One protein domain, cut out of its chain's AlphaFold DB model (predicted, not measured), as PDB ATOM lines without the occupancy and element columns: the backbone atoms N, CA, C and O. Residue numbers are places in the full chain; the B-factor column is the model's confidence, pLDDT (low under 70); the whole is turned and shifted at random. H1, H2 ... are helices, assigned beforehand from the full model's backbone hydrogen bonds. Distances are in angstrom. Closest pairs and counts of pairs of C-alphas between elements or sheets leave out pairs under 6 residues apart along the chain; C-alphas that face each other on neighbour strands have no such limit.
ATOM      1  N   VAL A 274     169.745 130.839 162.058       60.56
ATOM      2  CA  VAL A 274     170.690 131.825 162.613       60.56
ATOM      3  C   VAL A 274     171.720 132.267 161.568       60.56
ATOM      4  O   VAL A 274     172.859 131.822 161.581       60.56
ATOM      5  N   CYS A 275     171.338 133.229 160.724       62.19
ATOM      6  CA  CYS A 275     172.209 133.838 159.709       62.19
ATOM      7  C   CYS A 275     173.570 134.325 160.273       62.19
ATOM      8  O   CYS A 275     173.615 135.308 161.024       62.19
ATOM      9  N   VAL A 276     174.679 133.666 159.906       66.50
ATOM     10  CA  VAL A 276     176.057 133.986 160.356       66.50
ATOM     11  C   VAL A 276     176.918 134.686 159.286       66.50
ATOM     12  O   VAL A 276     176.477 134.950 158.179       66.50
ATOM     13  N   THR A 277     178.172 135.035 159.614       54.72
ATOM     14  CA  THR A 277     179.082 135.871 158.789       54.72
ATOM     15  C   THR A 277     179.534 135.281 157.450       54.72
ATOM     16  O   THR A 277     180.229 135.973 156.708       54.72
ATOM     17  N   GLU A 278     179.212 134.022 157.158       60.50
ATOM     18  CA  GLU A 278     179.493 133.383 155.859       60.50
ATOM     19  C   GLU A 278     178.195 133.100 155.074       60.50
ATOM     20  O   GLU A 278     178.212 132.471 154.017       60.50
ATOM     21  N   GLU A 279     177.072 133.638 155.558       66.81
ATOM     22  CA  GLU A 279     175.752 133.534 154.951       66.81
ATOM     23  C   GLU A 279     175.199 134.911 154.598       66.81
ATOM     24  O   GLU A 279     175.346 135.889 155.331       66.81
ATOM     25  N   SER A 280     174.483 134.983 153.482       64.25
ATOM     26  CA  SER A 280     173.637 136.123 153.168       64.25
ATOM     27  C   SER A 280     172.366 135.673 152.475       64.25
ATOM     28  O   SER A 280     172.242 134.519 152.059       64.25
ATOM     29  N   CYS A 281     171.418 136.589 152.294       65.56
ATOM     30  CA  CYS A 281     170.172 136.314 151.587       65.56
ATOM     31  C   CYS A 281     170.360 135.821 150.128       65.56
ATOM     32  O   CYS A 281     169.389 135.389 149.502       65.56
ATOM     33  N   THR A 282     171.588 135.873 149.581       61.19
ATOM     34  CA  THR A 282     171.954 135.303 148.269       61.19
ATOM     35  C   THR A 282     172.571 133.900 148.340       61.19
ATOM     36  O   THR A 282     172.402 133.136 147.390       61.19
ATOM     37  N   THR A 283     173.255 133.536 149.434       61.41
ATOM     38  CA  THR A 283     173.897 132.215 149.611       61.41
ATOM     39  C   THR A 283     173.049 131.252 150.444       61.41
ATOM     40  O   THR A 283     172.989 130.069 150.121       61.41
ATOM     41  N   CYS A 284     172.327 131.759 151.448       64.50
ATOM     42  CA  CYS A 284     171.321 131.032 152.221       64.50
ATOM     43  C   CYS A 284     170.030 131.864 152.391       64.50
ATOM     44  O   CYS A 284     169.851 132.565 153.392       64.50
ATOM     45  N   PRO A 285     169.063 131.750 151.461       65.50
ATOM     46  CA  PRO A 285     167.764 132.411 151.600       65.50
ATOM     47  C   PRO A 285     166.866 131.838 152.714       65.50
ATOM     48  O   PRO A 285     165.830 132.431 153.010       65.50
ATOM     49  N   ALA A 286     167.208 130.679 153.296       65.06
ATOM     50  CA  ALA A 286     166.383 130.014 154.310       65.06
ATOM     51  C   ALA A 286     166.523 130.656 155.702       65.06
ATOM     52  O   ALA A 286     165.509 130.905 156.351       65.06
ATOM     53  N   ASP A 287     167.754 130.983 156.116       66.94
ATOM     54  CA  ASP A 287     168.049 131.517 157.456       66.94
ATOM     55  C   ASP A 287     168.251 133.032 157.450       66.94
ATOM     56  O   ASP A 287     167.743 133.738 158.322       66.94
ATOM     57  N   CYS A 288     168.936 133.562 156.432       69.31
ATOM     58  CA  CYS A 288     169.074 135.006 156.235       69.31
ATOM     59  C   CYS A 288     167.816 135.650 155.630       69.31
ATOM     60  O   CYS A 288     167.746 136.874 155.544       69.31
ATOM     61  N   GLY A 289     166.829 134.842 155.228       64.62
ATOM     62  CA  GLY A 289     165.635 135.269 154.503       64.62
ATOM     63  C   GLY A 289     165.905 135.573 153.026       64.62
ATOM     64  O   GLY A 289     167.044 135.651 152.571       64.62
ATOM     65  N   THR A 290     164.841 135.771 152.251       62.72
ATOM     66  CA  THR A 290     164.942 136.223 150.855       62.72
ATOM     67  C   THR A 290     165.467 137.654 150.780       62.72
ATOM     68  O   THR A 290     164.984 138.507 151.526       62.72
ATOM     69  N   CYS A 291     166.367 137.960 149.838       59.50
ATOM     70  CA  CYS A 291     166.778 139.346 149.612       59.50
ATOM     71  C   CYS A 291     165.588 140.196 149.149       59.50
ATOM     72  O   CYS A 291     165.137 140.064 148.006       59.50
ATOM     73  N   ASP A 292     165.143 141.131 149.991       57.75
ATOM     74  CA  ASP A 292     164.398 142.290 149.508       57.75
ATOM     75  C   ASP A 292     165.268 143.012 148.470       57.75
ATOM     76  O   ASP A 292     166.470 143.211 148.657       57.75
ATOM     77  N   GLN A 293     164.688 143.359 147.320       54.78
ATOM     78  CA  GLN A 293     165.479 143.599 146.106       54.78
ATOM     79  C   GLN A 293     166.281 144.917 146.091       54.78
ATOM     80  O   GLN A 293     166.851 145.264 145.055       54.78
ATOM     81  N   TYR A 294     166.366 145.650 147.206       71.44
ATOM     82  CA  TYR A 294     166.830 147.036 147.242       71.44
ATOM     83  C   TYR A 294     167.828 147.349 148.377       71.44
ATOM     84  O   TYR A 294     167.456 147.760 149.475       71.44
ATOM     85  N   CYS A 295     169.124 147.252 148.067       77.62
ATOM     86  CA  CYS A 295     170.233 147.454 149.011       77.62
ATOM     87  C   CYS A 295     170.343 148.848 149.664       77.62
ATOM     88  O   CYS A 295     171.019 148.982 150.681       77.62
ATOM     89  N   CYS A 296     169.734 149.906 149.116       76.44
ATOM     90  CA  CYS A 296     169.769 151.239 149.748       76.44
ATOM     91  C   CYS A 296     168.609 151.456 150.748       76.44
ATOM     92  O   CYS A 296     168.459 152.553 151.291       76.44
ATOM     93  N   GLY A 297     167.766 150.442 150.977       72.31
ATOM     94  CA  GLY A 297     166.720 150.420 152.002       72.31
ATOM     95  C   GLY A 297     167.113 149.509 153.165       72.31
ATOM     96  O   GLY A 297     167.875 148.568 152.978       72.31
ATOM     97  N   ALA A 298     166.615 149.794 154.369       77.50
ATOM     98  CA  ALA A 298     166.870 148.952 155.537       77.50
ATOM     99  C   ALA A 298     165.856 147.798 155.615       77.50
ATOM    100  O   ALA A 298     164.654 148.041 155.498       77.50
ATOM    101  N   HIS A 299     166.323 146.571 155.854       73.19
ATOM    102  CA  HIS A 299     165.482 145.375 155.958       73.19
ATOM    103  C   HIS A 299     165.971 144.391 157.033       73.19
ATOM    104  O   HIS A 299     167.065 144.523 157.581       73.19
ATOM    105  N   ALA A 300     165.124 143.413 157.375       73.94
ATOM    106  CA  ALA A 300     165.395 142.455 158.450       73.94
ATOM    107  C   ALA A 300     166.409 141.365 158.060       73.94
ATOM    108  O   ALA A 300     167.175 140.934 158.914       73.94
ATOM    109  N   ALA A 301     166.437 140.955 156.786       73.25
ATOM    110  CA  ALA A 301     167.448 140.046 156.241       73.25
ATOM    111  C   ALA A 301     168.868 140.640 156.339       73.25
ATOM    112  O   ALA A 301     169.016 141.865 156.399       73.25
ATOM    113  N   ALA A 302     169.897 139.789 156.316       78.75
ATOM    114  CA  ALA A 302     171.302 140.198 156.222       78.75
ATOM    115  C   ALA A 302     171.867 139.983 154.806       78.75
ATOM    116  O   ALA A 302     171.405 139.115 154.060       78.75
ATOM    117  N   GLY A 303     172.872 140.784 154.449       77.62
ATOM    118  CA  GLY A 303     173.280 140.983 153.057       77.62
ATOM    119  C   GLY A 303     172.247 141.781 152.261       77.62
ATOM    120  O   GLY A 303     171.375 142.412 152.855       77.62
ATOM    121  N   CYS A 304     172.336 141.781 150.931       80.75
ATOM    122  CA  CYS A 304     171.342 142.394 150.052       80.75
ATOM    123  C   CYS A 304     171.389 141.826 148.617       80.75
ATOM    124  O   CYS A 304     172.289 141.086 148.234       80.75
ATOM    125  N   SER A 305     170.433 142.212 147.766       76.12
ATOM    126  CA  SER A 305     170.272 141.684 146.397       76.12
ATOM    127  C   SER A 305     171.436 141.917 145.413       76.12
ATOM    128  O   SER A 305     171.449 141.317 144.338       76.12
ATOM    129  N   ASN A 306     172.397 142.789 145.732       80.44
ATOM    130  CA  ASN A 306     173.544 143.121 144.884       80.44
ATOM    131  C   ASN A 306     174.847 142.770 145.617       80.44
ATOM    132  O   ASN A 306     175.310 143.528 146.469       80.44
ATOM    133  N   ALA A 307     175.474 141.661 145.220       78.75
ATOM    134  CA  ALA A 307     176.689 141.139 145.846       78.75
ATOM    135  C   ALA A 307     177.889 142.113 145.843       78.75
ATOM    136  O   ALA A 307     178.729 142.038 146.735       78.75
ATOM    137  N   ALA A 308     177.981 143.048 144.885       80.50
ATOM    138  CA  ALA A 308     179.025 144.083 144.906       80.50
ATOM    139  C   ALA A 308     178.736 145.145 145.980       80.50
ATOM    140  O   ALA A 308     179.616 145.514 146.755       80.50
ATOM    141  N   CYS A 309     177.474 145.573 146.085       83.19
ATOM    142  CA  CYS A 309     177.026 146.455 147.160       83.19
ATOM    143  C   CYS A 309     177.252 145.831 148.540       83.19
ATOM    144  O   CYS A 309     177.844 146.465 149.413       83.19
ATOM    145  N   GLU A 310     176.821 144.577 148.705       85.38
ATOM    146  CA  GLU A 310     177.028 143.777 149.907       85.38
ATOM    147  C   GLU A 310     178.514 143.737 150.269       85.38
ATOM    148  O   GLU A 310     178.889 144.272 151.310       85.38
ATOM    149  N   ALA A 311     179.377 143.244 149.374       85.62
ATOM    150  CA  ALA A 311     180.817 143.161 149.608       85.62
ATOM    151  C   ALA A 311     181.443 144.509 150.015       85.62
ATOM    152  O   ALA A 311     182.245 144.555 150.951       85.62
ATOM    153  N   CYS A 312     181.055 145.618 149.372       87.88
ATOM    154  CA  CYS A 312     181.540 146.947 149.736       87.88
ATOM    155  C   CYS A 312     181.098 147.379 151.149       87.88
ATOM    156  O   CYS A 312     181.902 147.972 151.878       87.88
ATOM    157  N   VAL A 313     179.856 147.085 151.557       87.12
ATOM    158  CA  VAL A 313     179.337 147.408 152.900       87.12
ATOM    159  C   VAL A 313     179.970 146.502 153.962       87.12
ATOM    160  O   VAL A 313     180.481 147.024 154.956       87.12
ATOM    161  N   CYS A 314     180.043 145.182 153.736       87.25
ATOM    162  CA  CYS A 314     180.692 144.234 154.655       87.25
ATOM    163  C   CYS A 314     182.172 144.592 154.892       87.25
ATOM    164  O   CYS A 314     182.685 144.445 156.003       87.25
ATOM    165  N   ALA A 315     182.867 145.093 153.861       87.00
ATOM    166  CA  ALA A 315     184.277 145.473 153.930       87.00
ATOM    167  C   ALA A 315     184.555 146.760 154.736       87.00
ATOM    168  O   ALA A 315     185.718 147.053 155.041       87.00
ATOM    169  N   LYS A 316     183.536 147.552 155.108       85.50
ATOM    170  CA  LYS A 316     183.741 148.732 155.963       85.50
ATOM    171  C   LYS A 316     184.009 148.301 157.408       85.50
ATOM    172  O   LYS A 316     183.258 147.540 158.015       85.50
ATOM    173  N   SER A 317     185.072 148.845 157.997       83.44
ATOM    174  CA  SER A 317     185.499 148.497 159.356       83.44
ATOM    175  C   SER A 317     184.408 148.776 160.399       83.44
ATOM    176  O   SER A 317     184.111 149.928 160.699       83.44
ATOM    177  N   GLY A 318     183.853 147.707 160.977       81.75
ATOM    178  CA  GLY A 318     182.797 147.764 161.994       81.75
ATOM    179  C   GLY A 318     181.381 147.454 161.494       81.75
ATOM    180  O   GLY A 318     180.478 147.408 162.324       81.75
ATOM    181  N   LEU A 319     181.177 147.202 160.193       84.06
ATOM    182  CA  LEU A 319     179.852 146.943 159.601       84.06
ATOM    183  C   LEU A 319     179.608 145.486 159.178       84.06
ATOM    184  O   LEU A 319     178.610 145.199 158.530       84.06
ATOM    185  N   GLY A 320     180.453 144.539 159.602       79.69
ATOM    186  CA  GLY A 320     180.256 143.109 159.307       79.69
ATOM    187  C   GLY A 320     178.890 142.553 159.746       79.69
ATOM    188  O   GLY A 320     178.377 141.644 159.107       79.69
ATOM    189  N   PHE A 321     178.245 143.159 160.755       82.44
ATOM    190  CA  PHE A 321     176.888 142.791 161.193       82.44
ATOM    191  C   PHE A 321     175.809 142.992 160.110       82.44
ATOM    192  O   PHE A 321     174.769 142.339 160.160       82.44
ATOM    193  N   CYS A 322     176.053 143.853 159.116       83.50
ATOM    194  CA  CYS A 322     175.174 144.015 157.954       83.50
ATOM    195  C   CYS A 322     175.033 142.715 157.148       83.50
ATOM    196  O   CYS A 322     174.027 142.505 156.476       83.50
ATOM    197  N   CYS A 323     176.033 141.840 157.253       81.69
ATOM    198  CA  CYS A 323     176.196 140.605 156.495       81.69
ATOM    199  C   CYS A 323     176.239 139.381 157.435       81.69
ATOM    200  O   CYS A 323     176.864 138.379 157.121       81.69
ATOM    201  N   SER A 324     175.667 139.511 158.643       75.00
ATOM    202  CA  SER A 324     175.630 138.446 159.662       75.00
ATOM    203  C   SER A 324     174.574 138.665 160.760       75.00
ATOM    204  O   SER A 324     174.726 138.180 161.885       75.00
ATOM    205  N   SER A 325     173.603 139.555 160.535       77.19
ATOM    206  CA  SER A 325     172.555 139.905 161.507       77.19
ATOM    207  C   SER A 325     171.368 140.581 160.823       77.19
ATOM    208  O   SER A 325     170.320 139.963 160.697       77.19
ATOM    209  N   THR A 326     171.514 141.841 160.392       80.12
ATOM    210  CA  THR A 326     170.440 142.625 159.752       80.12
ATOM    211  C   THR A 326     171.015 143.743 158.883       80.12
ATOM    212  O   THR A 326     171.955 144.437 159.278       80.12
ATOM    213  N   TRP A 327     170.399 144.000 157.731       85.38
ATOM    214  CA  TRP A 327     170.709 145.145 156.875       85.38
ATOM    215  C   TRP A 327     169.988 146.413 157.377       85.38
ATOM    216  O   TRP A 327     169.079 146.953 156.749       85.38
ATOM    217  N   GLY A 328     170.357 146.870 158.578       80.19
ATOM    218  CA  GLY A 328     169.735 148.022 159.243       80.19
ATOM    219  C   GLY A 328     170.039 149.385 158.597       80.19
ATOM    220  O   GLY A 328     170.777 149.493 157.620       80.19
ATOM    221  N   GLU A 329     169.522 150.468 159.190       79.50
ATOM    222  CA  GLU A 329     169.682 151.846 158.676       79.50
ATOM    223  C   GLU A 329     171.150 152.269 158.478       79.50
ATOM    224  O   GLU A 329     171.456 153.009 157.546       79.50
ATOM    225  N   LEU A 330     172.076 151.756 159.300       83.25
ATOM    226  CA  LEU A 330     173.521 151.966 159.132       83.25
ATOM    227  C   LEU A 330     174.070 151.306 157.855       83.25
ATOM    228  O   LEU A 330     174.914 151.890 157.181       83.25
ATOM    229  N   CYS A 331     173.577 150.116 157.513       86.06
ATOM    230  CA  CYS A 331     173.971 149.357 156.324       86.06
ATOM    231  C   CYS A 331     173.440 150.040 155.061       86.06
ATOM    232  O   CYS A 331     174.206 150.369 154.159       86.06
ATOM    233  N   ALA A 332     172.143 150.362 155.061       83.00
ATOM    234  CA  ALA A 332     171.476 151.095 153.991       83.00
ATOM    235  C   ALA A 332     172.065 152.504 153.776       83.00
ATOM    236  O   ALA A 332     172.238 152.937 152.638       83.00
ATOM    237  N   GLY A 333     172.431 153.213 154.852       79.81
ATOM    238  CA  GLY A 333     173.096 154.515 154.770       79.81
ATOM    239  C   GLY A 333     174.478 154.435 154.119       79.81
ATOM    240  O   GLY A 333     174.796 155.234 153.243       79.81
ATOM    241  N   VAL A 334     175.280 153.429 154.475       83.69
ATOM    242  CA  VAL A 334     176.611 153.208 153.885       83.69
ATOM    243  C   VAL A 334     176.530 152.677 152.452       83.69
ATOM    244  O   VAL A 334     177.362 153.052 151.625       83.69
ATOM    245  N   ALA A 335     175.503 151.894 152.116       83.06
ATOM    246  CA  ALA A 335     175.158 151.578 150.733       83.06
ATOM    247  C   ALA A 335     174.838 152.854 149.926       83.06
ATOM    248  O   ALA A 335     175.319 153.017 148.804       83.06
ATOM    249  N   ALA A 336     174.080 153.782 150.522       74.81
ATOM    250  CA  ALA A 336     173.669 155.037 149.898       74.81
ATOM    251  C   ALA A 336     174.796 156.073 149.736       74.81
ATOM    252  O   ALA A 336     174.799 156.785 148.735       74.81
ATOM    253  N   THR A 337     175.766 156.158 150.658       76.44
ATOM    254  CA  THR A 337     176.870 157.137 150.582       76.44
ATOM    255  C   THR A 337     178.183 156.513 150.106       76.44
ATOM    256  O   THR A 337     178.701 156.843 149.036       76.44
ATOM    257  N   ASP A 338     178.713 155.581 150.891       80.88
ATOM    258  CA  ASP A 338     180.111 155.136 150.883       80.88
ATOM    259  C   ASP A 338     180.378 153.954 149.937       80.88
ATOM    260  O   ASP A 338     181.539 153.630 149.667       80.88
ATOM    261  N   CYS A 339     179.314 153.311 149.456       84.81
ATOM    262  CA  CYS A 339     179.309 152.254 148.439       84.81
ATOM    263  C   CYS A 339     178.410 152.593 147.237       84.81
ATOM    264  O   CYS A 339     178.189 151.757 146.364       84.81
ATOM    265  N   SER A 340     177.931 153.839 147.159       72.31
ATOM    266  CA  SER A 340     176.972 154.354 146.169       72.31
ATOM    267  C   SER A 340     177.269 153.995 144.706       72.31
ATOM    268  O   SER A 340     176.339 153.751 143.937       72.31
ATOM    269  N   ALA A 341     178.548 153.927 144.325       72.19
ATOM    270  CA  ALA A 341     178.993 153.568 142.978       72.19
ATOM    271  C   ALA A 341     178.803 152.076 142.626       72.19
ATOM    272  O   ALA A 341     178.584 151.756 141.461       72.19
ATOM    273  N   GLU A 342     178.866 151.179 143.613       77.62
ATOM    274  CA  GLU A 342     178.699 149.723 143.442       77.62
ATOM    275  C   GLU A 342     177.260 149.288 143.764       77.62
ATOM    276  O   GLU A 342     176.714 148.381 143.138       77.62
ATOM    277  N   CYS A 343     176.604 150.005 144.681       71.50
ATOM    278  CA  CYS A 343     175.195 149.835 145.027       71.50
ATOM    279  C   CYS A 343     174.214 150.476 144.035       71.50
ATOM    280  O   CYS A 343     173.031 150.147 144.054       71.50
ATOM    281  N   GLY A 344     174.669 151.405 143.188       66.00
ATOM    282  CA  GLY A 344     173.813 152.147 142.257       66.00
ATOM    283  C   GLY A 344     172.944 153.236 142.905       66.00
ATOM    284  O   GLY A 344     172.150 153.861 142.208       66.00
ATOM    285  N   CYS A 345     173.110 153.511 144.205       63.84
ATOM    286  CA  CYS A 345     172.298 154.434 145.017       63.84
ATOM    287  C   CYS A 345     172.524 155.937 144.704       63.84
ATOM    288  O   CYS A 345     172.536 156.772 145.605       63.84
ATOM    289  N   SER A 346     172.753 156.303 143.440       54.78
ATOM    290  CA  SER A 346     173.138 157.658 143.014       54.78
ATOM    291  C   SER A 346     171.968 158.656 143.063       54.78
ATOM    292  O   SER A 346     171.411 159.019 142.028       54.78
ATOM    293  N   GLY A 347     171.624 159.108 144.271       58.12
ATOM    294  CA  GLY A 347     170.639 160.167 144.538       58.12
ATOM    295  C   GLY A 347     170.361 160.377 146.031       58.12
ATOM    296  O   GLY A 347     170.302 161.513 146.495       58.12
ATOM    297  N   CYS A 348     170.267 159.284 146.792       56.53
ATOM    298  CA  CYS A 348     169.770 159.306 148.169       56.53
ATOM    299  C   CYS A 348     170.796 159.791 149.208       56.53
ATOM    300  O   CYS A 348     171.988 159.510 149.103       56.53
ATOM    301  N   GLY A 349     170.306 160.421 150.277       50.62
ATOM    302  CA  GLY A 349     171.089 160.958 151.393       50.62
ATOM    303  C   GLY A 349     171.381 162.459 151.278       50.62
ATOM    304  O   GLY A 349     172.224 162.973 152.015       50.62
ATOM    305  N   ASN A 350     170.724 163.168 150.353       62.22
ATOM    306  CA  ASN A 350     170.919 164.599 150.114       62.22
ATOM    307  C   ASN A 350     169.929 165.501 150.894       62.22
ATOM    308  O   ASN A 350     170.166 166.703 151.030       62.22
ATOM    309  N   GLY A 351     168.853 164.926 151.443       59.62
ATOM    310  CA  GLY A 351     167.801 165.615 152.198       59.62
ATOM    311  C   GLY A 351     166.719 166.308 151.356       59.62
ATOM    312  O   GLY A 351     165.890 167.018 151.924       59.62
ATOM    313  N   VAL A 352     166.719 166.143 150.027       59.28
ATOM    314  CA  VAL A 352     165.741 166.743 149.104       59.28
ATOM    315  C   VAL A 352     165.304 165.720 148.055       59.28
ATOM    316  O   VAL A 352     166.069 165.381 147.160       59.28
ATOM    317  N   CYS A 353     164.047 165.280 148.137       61.03
ATOM    318  CA  CYS A 353     163.432 164.356 147.181       61.03
ATOM    319  C   CYS A 353     163.320 164.973 145.770       61.03
ATOM    320  O   CYS A 353     162.503 165.871 145.534       61.03
ATOM    321  N   ASN A 354     164.136 164.505 144.824       65.69
ATOM    322  CA  ASN A 354     164.146 164.962 143.430       65.69
ATOM    323  C   ASN A 354     163.150 164.188 142.542       65.69
ATOM    324  O   ASN A 354     162.641 163.134 142.899       65.69
ATOM    325  N   ALA A 355     162.906 164.674 141.320       46.19
ATOM    326  CA  ALA A 355     161.903 164.108 140.401       46.19
ATOM    327  C   ALA A 355     162.177 162.668 139.893       46.19
ATOM    328  O   ALA A 355     161.306 162.083 139.251       46.19
ATOM    329  N   ASN A 356     163.357 162.104 140.174       48.41
ATOM    330  CA  ASN A 356     163.714 160.707 139.885       48.41
ATOM    331  C   ASN A 356     163.776 159.835 141.161       48.41
ATOM    332  O   ASN A 356     164.176 158.674 141.102       48.41
ATOM    333  N   GLU A 357     163.403 160.392 142.313       62.94
ATOM    334  CA  GLU A 357     163.471 159.771 143.633       62.94
ATOM    335  C   GLU A 357     162.045 159.570 144.171       62.94
ATOM    336  O   GLU A 357     161.116 160.298 143.821       62.94
ATOM    337  N   THR A 358     161.836 158.543 144.993       56.78
ATOM    338  CA  THR A 358     160.516 158.202 145.549       56.78
ATOM    339  C   THR A 358     160.661 157.727 146.993       56.78
ATOM    340  O   THR A 358     161.745 157.314 147.398       56.78
ATOM    341  N   CYS A 359     159.579 157.681 147.775       57.53
ATOM    342  CA  CYS A 359     159.642 157.124 149.133       57.53
ATOM    343  C   CYS A 359     159.993 155.615 149.175       57.53
ATOM    344  O   CYS A 359     160.354 155.111 150.235       57.53
ATOM    345  N   TYR A 360     159.943 154.903 148.037       49.25
ATOM    346  CA  TYR A 360     160.453 153.530 147.897       49.25
ATOM    347  C   TYR A 360     161.929 153.478 147.469       49.25
ATOM    348  O   TYR A 360     162.628 152.536 147.820       49.25
ATOM    349  N   SER A 361     162.405 154.477 146.715       51.38
ATOM    350  CA  SER A 361     163.741 154.489 146.100       51.38
ATOM    351  C   SER A 361     164.727 155.506 146.683       51.38
ATOM    352  O   SER A 361     165.858 155.514 146.227       51.38
ATOM    353  N   CYS A 362     164.318 156.342 147.646       59.59
ATOM    354  CA  CYS A 362     165.152 157.165 148.536       59.59
ATOM    355  C   CYS A 362     164.371 157.556 149.823       59.59
ATOM    356  O   CYS A 362     164.124 158.743 150.061       59.59
ATOM    357  N   PRO A 363     163.978 156.607 150.701       59.09
ATOM    358  CA  PRO A 363     163.184 156.902 151.907       59.09
ATOM    359  C   PRO A 363     163.856 157.841 152.927       59.09
ATOM    360  O   PRO A 363     163.182 158.360 153.812       59.09
ATOM    361  N   GLN A 364     165.169 158.074 152.812       53.59
ATOM    362  CA  GLN A 364     165.912 159.019 153.657       53.59
ATOM    363  C   GLN A 364     165.662 160.490 153.262       53.59
ATOM    364  O   GLN A 364     165.653 161.361 154.128       53.59
ATOM    365  N   ASP A 365     165.396 160.756 151.975       60.69
ATOM    366  CA  ASP A 365     165.203 162.109 151.420       60.69
ATOM    367  C   ASP A 365     163.731 162.405 151.100       60.69
ATOM    368  O   ASP A 365     163.272 163.541 151.207       60.69
ATOM    369  N   CYS A 366     162.980 161.367 150.722       66.38
ATOM    370  CA  CYS A 366     161.548 161.416 150.425       66.38
ATOM    371  C   CYS A 366     160.660 161.005 151.617       66.38
ATOM    372  O   CYS A 366     159.436 161.009 151.493       66.38
ATOM    373  N   GLY A 367     161.260 160.625 152.752       58.62
ATOM    374  CA  GLY A 367     160.567 160.030 153.899       58.62
ATOM    375  C   GLY A 367     160.124 158.578 153.663       58.62
ATOM    376  O   GLY A 367     160.071 158.091 152.534       58.62
TER     377      GLY A 367
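What this domain is: This is residues 274 to 367 of the 927 residues of an uncharacterized protein of Myxococcales bacterium (UniProt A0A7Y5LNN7). With little regular structure, this is a small cluster of four short helices round H1, set between two long loop stretches, residues 274 to 306 toward one end and residues 344 to 367 at the other. The 94 printed residues, with H1, H2, H3 and H4 in chain order and no named strand, are all helix by class, with 24 in named elements. The whole is compact, with a radius of gyration of the C-alphas of 12.6 A, yet elongated, 39 by 25 by 17 A.

Where its parts are: H1, residues 307 to 314, begins at C-alpha (176.689, 141.139, 145.846) and spans 10.2 A. H3, residues 329 to 336, also spans 10.2 A. H2 is residues 320 to 323; H4, residues 340 to 343, ends at C-alpha (175.195, 149.835, 145.027).

How they stand to each other: H1, the hub, touches H4, closest C-alphas Cys 309 and Cys 343, 4.4 A; H2, Cys 314 and Gly 320, 4.8 A; and H3, Val 313 and Ala 335, 6.3 A, at a steep tilt of 54 degrees, opposite ways. H3 and H4 only just touch, only at the corner, with 3 pairs of C-alphas within 8 A. H2 and H4 are apart. In H1 and H3 every O i to N i+4 pair is within hydrogen-bond range; H2 and H4 are too short for one.

The domain as a whole: The C-alphas farthest apart, Val 274 and Ala 355, are 40.2 A apart. The printed part has no cut, and the three links between helices are tight. Residues 274 to 293 and 344 to 367 have pLDDT under 70.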